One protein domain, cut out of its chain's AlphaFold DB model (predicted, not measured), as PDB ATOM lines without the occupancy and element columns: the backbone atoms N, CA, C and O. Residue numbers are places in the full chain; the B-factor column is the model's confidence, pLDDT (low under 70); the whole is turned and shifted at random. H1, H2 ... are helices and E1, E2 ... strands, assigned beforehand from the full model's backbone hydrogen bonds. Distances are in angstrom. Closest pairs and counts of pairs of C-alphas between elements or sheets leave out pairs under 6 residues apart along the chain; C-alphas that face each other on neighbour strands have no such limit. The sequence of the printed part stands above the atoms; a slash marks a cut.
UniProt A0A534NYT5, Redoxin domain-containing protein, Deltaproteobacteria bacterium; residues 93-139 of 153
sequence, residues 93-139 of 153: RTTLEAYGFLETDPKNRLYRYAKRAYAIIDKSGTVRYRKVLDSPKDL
ATOM      1  N   ARG A  93      25.582  35.098  -3.810       85.00
ATOM      2  CA  ARG A  93      26.338  34.670  -5.009       85.00
ATOM      3  C   ARG A  93      25.479  34.009  -6.087       85.00
ATOM      4  O   ARG A  93      26.025  33.454  -7.036       85.00
ATOM      5  N   THR A  94      24.158  34.086  -5.965       84.69
ATOM      6  CA  THR A  94      23.212  33.459  -6.895       84.69
ATOM      7  C   THR A  94      23.245  34.138  -8.254       84.69
ATOM      8  O   THR A  94      23.182  33.476  -9.286       84.69
ATOM      9  N   THR A  95      23.396  35.464  -8.267       84.94
ATOM     10  CA  THR A  95      23.436  36.245  -9.505       84.94
ATOM     11  C   THR A  95      24.754  35.993 -10.229       84.94
ATOM     12  O   THR A  95      24.772  35.681 -11.417       84.94
ATOM     13  N   LEU A  96      25.873  36.065  -9.508       85.50
ATOM     14  CA  LEU A  96      27.199  35.816 -10.072       85.50
ATOM     15  C   LEU A  96      27.363  34.382 -10.581       85.50
ATOM     16  O   LEU A  96      28.027  34.182 -11.595       85.50
ATOM     17  N   GLU A  97      26.759  33.397  -9.918       85.88
ATOM     18  CA  GLU A  97      26.731  32.015 -10.398       85.88
ATOM     19  C   GLU A  97      25.895  31.879 -11.677       85.88
ATOM     20  O   GLU A  97      26.393  31.340 -12.663       85.88
ATOM     21  N   ALA A  98      24.689  32.460 -11.715       85.25
ATOM     22  CA  ALA A  98      23.812  32.417 -12.888       85.25
ATOM     23  C   ALA A  98      24.460  33.020 -14.149       85.25
ATOM     24  O   ALA A  98      24.284  32.499 -15.250       85.25
ATOM     25  N   TYR A  99      25.252  34.086 -13.999       84.12
ATOM     26  CA  TYR A  99      25.974  34.696 -15.120       84.12
ATOM     27  C   TYR A  99      27.335  34.041 -15.431       84.12
ATOM     28  O   TYR A  99      27.962  34.375 -16.443       84.12
ATOM     29  N   GLY A 100      27.802  33.098 -14.605       83.19
ATOM     30  CA  GLY A 100      29.116  32.459 -14.754       83.19
ATOM     31  C   GLY A 100      30.291  33.369 -14.375       83.19
ATOM     32  O   GLY A 100      31.393  33.219 -14.897       83.19
ATOM     33  N   PHE A 101      30.057  34.338 -13.489       86.44
ATOM     34  CA  PHE A 101      31.058  35.281 -12.973       86.44
ATOM     35  C   PHE A 101      31.640  34.865 -11.626       86.44
ATOM     36  O   PHE A 101      32.457  35.590 -11.061       86.44
ATOM     37  N   LEU A 102      31.237  33.713 -11.097       85.25
ATOM     38  CA  LEU A 102      31.786  33.163  -9.869       85.25
ATOM     39  C   LEU A 102      32.983  32.253 -10.167       85.25
ATOM     40  O   LEU A 102      32.961  31.464 -11.110       85.25
ATOM     41  N   GLU A 103      34.029  32.339  -9.348       81.94
ATOM     42  CA  GLU A 103      35.073  31.318  -9.345       81.94
ATOM     43  C   GLU A 103      34.594  30.069  -8.609       81.94
ATOM     44  O   GLU A 103      34.374  30.086  -7.394       81.94
ATOM     45  N   THR A 104      34.444  28.986  -9.363       78.81
ATOM     46  CA  THR A 104      33.964  27.692  -8.879       78.81
ATOM     47  C   THR A 104      35.090  26.686  -8.685       78.81
ATOM     48  O   THR A 104      34.846  25.655  -8.066       78.81
ATOM     49  N   ASP A 105      36.317  26.972  -9.142       78.38
ATOM     50  CA  ASP A 105      37.444  26.061  -8.945       78.38
ATOM     51  C   ASP A 105      37.904  26.066  -7.470       78.38
ATOM     52  O   ASP A 105      38.441  27.077  -6.996       78.38
ATOM     53  N   PRO A 106      37.738  24.951  -6.727       75.62
ATOM     54  CA  PRO A 106      38.164  24.850  -5.332       75.62
ATOM     55  C   PRO A 106      39.689  24.879  -5.163       75.62
ATOM     56  O   PRO A 106      40.176  25.101  -4.055       75.62
ATOM     57  N   LYS A 107      40.460  24.666  -6.239       76.62
ATOM     58  CA  LYS A 107      41.928  24.761  -6.223       76.62
ATOM     59  C   LYS A 107      42.408  26.207  -6.310       76.62
ATOM     60  O   LYS A 107      43.555  26.494  -5.958       76.62
ATOM     61  N   ASN A 108      41.553  27.125  -6.758       76.19
ATOM     62  CA  ASN A 108      41.899  28.530  -6.851       76.19
ATOM     63  C   ASN A 108      41.763  29.204  -5.474       76.19
ATOM     64  O   ASN A 108      40.772  29.045  -4.766       76.19
ATOM     65  N   ARG A 109      42.738  30.043  -5.097       71.25
ATOM     66  CA  ARG A 109      42.687  30.839  -3.850       71.25
ATOM     67  C   ARG A 109      41.505  31.811  -3.800       71.25
ATOM     68  O   ARG A 109      41.195  32.347  -2.740       71.25
ATOM     69  N   LEU A 110      40.895  32.066  -4.952       73.19
ATOM     70  CA  LEU A 110      39.734  32.928  -5.129       73.19
ATOM     71  C   LEU A 110      38.419  32.140  -5.200       73.19
ATOM     72  O   LEU A 110      37.420  32.693  -5.644       73.19
ATOM     73  N   TYR A 111      38.390  30.884  -4.750       74.31
ATOM     74  CA  TYR A 111      37.167  30.086  -4.686       74.31
ATOM     75  C   TYR A 111      36.008  30.865  -4.032       74.31
ATOM     76  O   TYR A 111      36.156  31.426  -2.942       74.31
ATOM     77  N   ARG A 112      34.856  30.917  -4.717       76.12
ATOM     78  CA  ARG A 112      33.639  31.678  -4.355       76.12
ATOM     79  C   ARG A 112      33.772  33.205  -4.331       76.12
ATOM     80  O   ARG A 112      32.917  33.883  -3.745       76.12
ATOM     81  N   TYR A 113      34.799  33.763  -4.965       79.75
ATOM     82  CA  TYR A 113      34.875  35.192  -5.264       79.75
ATOM     83  C   TYR A 113      34.385  35.494  -6.682       79.75
ATOM     84  O   TYR A 113      34.428  34.645  -7.570       79.75
ATOM     85  N   ALA A 114      33.924  36.729  -6.888       82.00
ATOM     86  CA  ALA A 114      33.603  37.231  -8.217       82.00
ATOM     87  C   ALA A 114      34.879  37.338  -9.066       82.00
ATOM     88  O   ALA A 114      35.851  37.989  -8.659       82.00
ATOM     89  N   LYS A 115      34.860  36.734 -10.255       85.50
ATOM     90  CA  LYS A 115      35.839  36.989 -11.313       85.50
ATOM     91  C   LYS A 115      35.668  38.416 -11.820       85.50
ATOM     92  O   LYS A 115      34.596  39.017 -11.702       85.50
ATOM     93  N   ARG A 116      36.728  38.976 -12.404       87.38
ATOM     94  CA  ARG A 116      36.609  40.269 -13.073       87.38
ATOM     95  C   ARG A 116      35.854  40.057 -14.380       87.38
ATOM     96  O   ARG A 116      36.385  39.459 -15.306       87.38
ATOM     97  N   ALA A 117      34.610  40.510 -14.427       88.56
ATOM     98  CA  ALA A 117      33.749  40.313 -15.579       88.56
ATOM     99  C   ALA A 117      32.977  41.581 -15.939       88.56
ATOM    100  O   ALA A 117      32.725  42.439 -15.088       88.56
ATOM    101  N   TYR A 118      32.605  41.656 -17.213       90.69
ATOM    102  CA  TYR A 118      31.784  42.698 -17.805       90.69
ATOM    103  C   TYR A 118      30.660  42.036 -18.592       90.69
ATOM    104  O   TYR A 118      30.886  41.079 -19.338       90.69
ATOM    105  N   ALA A 119      29.451  42.554 -18.421       90.12
ATOM    106  CA  ALA A 119      28.269  42.086 -19.121       90.12
ATOM    107  C   ALA A 119      27.506  43.283 -19.676       90.12
ATOM    108  O   ALA A 119      27.387  44.299 -18.993       90.12
ATOM    109  N   ILE A 120      26.969  43.140 -20.885       90.38
ATOM    110  CA  ILE A 120      25.990  44.079 -21.438       90.38
ATOM    111  C   ILE A 120      24.657  43.347 -21.489       90.38
ATOM    112  O   ILE A 120      24.538  42.299 -22.134       90.38
ATOM    113  N   ILE A 121      23.681  43.893 -20.772       89.31
ATOM    114  CA  ILE A 121      22.333  43.346 -20.652       89.31
ATOM    115  C   ILE A 121      21.382  44.303 -21.364       89.31
ATOM    116  O   ILE A 121      21.426  45.513 -21.150       89.31
ATOM    117  N   ASP A 122      20.553  43.746 -22.238       87.75
ATOM    118  CA  ASP A 122      19.518  44.471 -22.972       87.75
ATOM    119  C   ASP A 122      18.327  44.816 -22.052       87.75
ATOM    120  O   ASP A 122      18.141  44.206 -20.998       87.75
ATOM    121  N   LYS A 123      17.453  45.740 -22.464       85.19
ATOM    122  CA  LYS A 123      16.227  46.105 -21.719       85.19
ATOM    123  C   LYS A 123      15.262  44.927 -21.554       85.19
ATOM    124  O   LYS A 123      14.457  44.912 -20.630       85.19
ATOM    125  N   SER A 124      15.367  43.939 -22.439       83.38
ATOM    126  CA  SER A 124      14.647  42.662 -22.385       83.38
ATOM    127  C   SER A 124      15.218  41.670 -21.361       83.38
ATOM    128  O   SER A 124      14.667  40.585 -21.200       83.38
ATOM    129  N   GLY A 125      16.331  41.999 -20.691       81.56
ATOM    130  CA  GLY A 125      17.017  41.110 -19.749       81.56
ATOM    131  C   GLY A 125      17.938  40.076 -20.410       81.56
ATOM    132  O   GLY A 125      18.466  39.203 -19.727       81.56
ATOM    133  N   THR A 126      18.160  40.163 -21.725       85.56
ATOM    134  CA  THR A 126      19.054  39.240 -22.444       85.56
ATOM    135  C   THR A 126      20.507  39.710 -22.366       85.56
ATOM    136  O   THR A 126      20.806  40.870 -22.652       85.56
ATOM    137  N   VAL A 127      21.433  38.805 -22.034       88.19
ATOM    138  CA  VAL A 127      22.880  39.080 -22.077       88.19
ATOM    139  C   VAL A 127      23.342  39.096 -23.530       88.19
ATOM    140  O   VAL A 127      23.335  38.066 -24.199       88.19
ATOM    141  N   ARG A 128      23.752  40.264 -24.021       88.38
ATOM    142  CA  ARG A 128      24.249  40.443 -25.395       88.38
ATOM    143  C   ARG A 128      25.755  40.284 -25.499       88.38
ATOM    144  O   ARG A 128      26.263  39.815 -26.510       88.38
ATOM    145  N   TYR A 129      26.459  40.656 -24.439       88.25
ATOM    146  CA  TYR A 129      27.907  40.576 -24.371       88.25
ATOM    147  C   TYR A 129      28.333  40.088 -22.997       88.25
ATOM    148  O   TYR A 129      27.785  40.513 -21.977       88.25
ATOM    149  N   ARG A 130      29.333  39.206 -22.979       89.06
ATOM    150  CA  ARG A 130      29.926  38.661 -21.763       89.06
ATOM    151  C   ARG A 130      31.430  38.532 -21.947       89.06
ATOM    152  O   ARG A 130      31.876  37.754 -22.785       89.06
ATOM    153  N   LYS A 131      32.203  39.215 -21.105       87.62
ATOM    154  CA  LYS A 131      33.660  39.079 -21.044       87.62
ATOM    155  C   LYS A 131      34.085  38.777 -19.618       87.62
ATOM    156  O   LYS A 131      33.844  39.573 -18.715       87.62
ATOM    157  N   VAL A 132      34.703  37.617 -19.430       86.00
ATOM    158  CA  VAL A 132      35.275  37.179 -18.154       86.00
ATOM    159  C   VAL A 132      36.786  37.203 -18.304       86.00
ATOM    160  O   VAL A 132      37.313  36.678 -19.279       86.00
ATOM    161  N   LEU A 133      37.466  37.857 -17.371       83.88
ATOM    162  CA  LEU A 133      38.919  37.918 -17.318       83.88
ATOM    163  C   LEU A 133      39.434  36.901 -16.302       83.88
ATOM    164  O   LEU A 133      38.934  36.831 -15.175       83.88
ATOM    165  N   ASP A 134      40.468  36.160 -16.694       71.94
ATOM    166  CA  ASP A 134      41.110  35.166 -15.832       71.94
ATOM    167  C   ASP A 134      41.954  35.817 -14.726       71.94
ATOM    168  O   ASP A 134      42.025  35.303 -13.607       71.94
ATOM    169  N   SER A 135      42.547  36.989 -14.990       75.00
ATOM    170  CA  SER A 135      43.318  37.714 -13.977       75.00
ATOM    171  C   SER A 135      42.486  38.804 -13.285       75.00
ATOM    172  O   SER A 135      41.957  39.699 -13.943       75.00
ATOM    173  N   PRO A 136      42.509  38.894 -11.941       69.75
ATOM    174  CA  PRO A 136      41.856  39.977 -11.187       69.75
ATOM    175  C   PRO A 136      42.478  41.371 -11.380       69.75
ATOM    176  O   PRO A 136      42.008  42.357 -10.805       69.75
ATOM    177  N   LYS A 137      43.624  41.435 -12.067       71.75
ATOM    178  CA  LYS A 137      44.387  42.663 -12.320       71.75
ATOM    179  C   LYS A 137      44.102  43.249 -13.693       71.75
ATOM    180  O   LYS A 137      44.363  44.438 -13.875       71.75
ATOM    181  N   ASP A 138      43.608  42.424 -14.607       76.75
ATOM    182  CA  ASP A 138      43.304  42.853 -15.957       76.75
ATOM    183  C   ASP A 138      42.016  43.672 -15.920       76.75
ATOM    184  O   ASP A 138      41.111  43.434 -15.114       76.75
ATOM    185  N   LEU A 139      41.986  44.703 -16.753       78.06
ATOM    186  CA  LEU A 139      40.893  45.656 -16.847       78.06
ATOM    187  C   LEU A 139      40.548  45.794 -18.319       78.06
ATOM    188  O   LEU A 139      41.442  45.948 -19.151       78.06
TER     189      LEU A 139
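AT A GLANCE: This is residues 93 to 139 of the 153 residues of the protein "Redoxin domain-containing protein" of Deltaproteobacteria bacterium (UniProt A0A534NYT5). There is little regular structure here: a two-stranded hairpin, E1 and E2, runs lengthwise, with short H1 and the looping residues 99 to 115 on one side of it and residues 134 to 139 turning to the other. The 47 printed residues run H1, E1, E2, the strands antiparallel; the class is mixed, with 18 residues in named elements. The whole is flat, 36 by 24 by 10 A, and only just loose, close to compact, with a radius of gyration of the C-alphas of 11.5 A.

HOW THE PARTS SIT: Start at H1, residues 94 to 98, where the one O i to N i+4 pair is within hydrogen-bond range. A long link leads to E1, residues 116 to 121, and a tight one to E2, residues 127 to 133. In this hairpin, look for N 118 and O 131, 2.9 A apart, within hydrogen-bond range. H1 and E2 are apart.

IN THESE COORDINATES: Find C-alpha 94 at (23.212, 33.459, -6.895), where H1 begins its 6.1 A. E1 covers 16.5 A; E2 covers 16.8 A, ending at (38.919, 37.918, -17.318).

THE WHOLE: The farthest C-alphas, of Lys 107 and Lys 123, are 36.8 A apart. The printed part has no cut; residue 136 has pLDDT under 70.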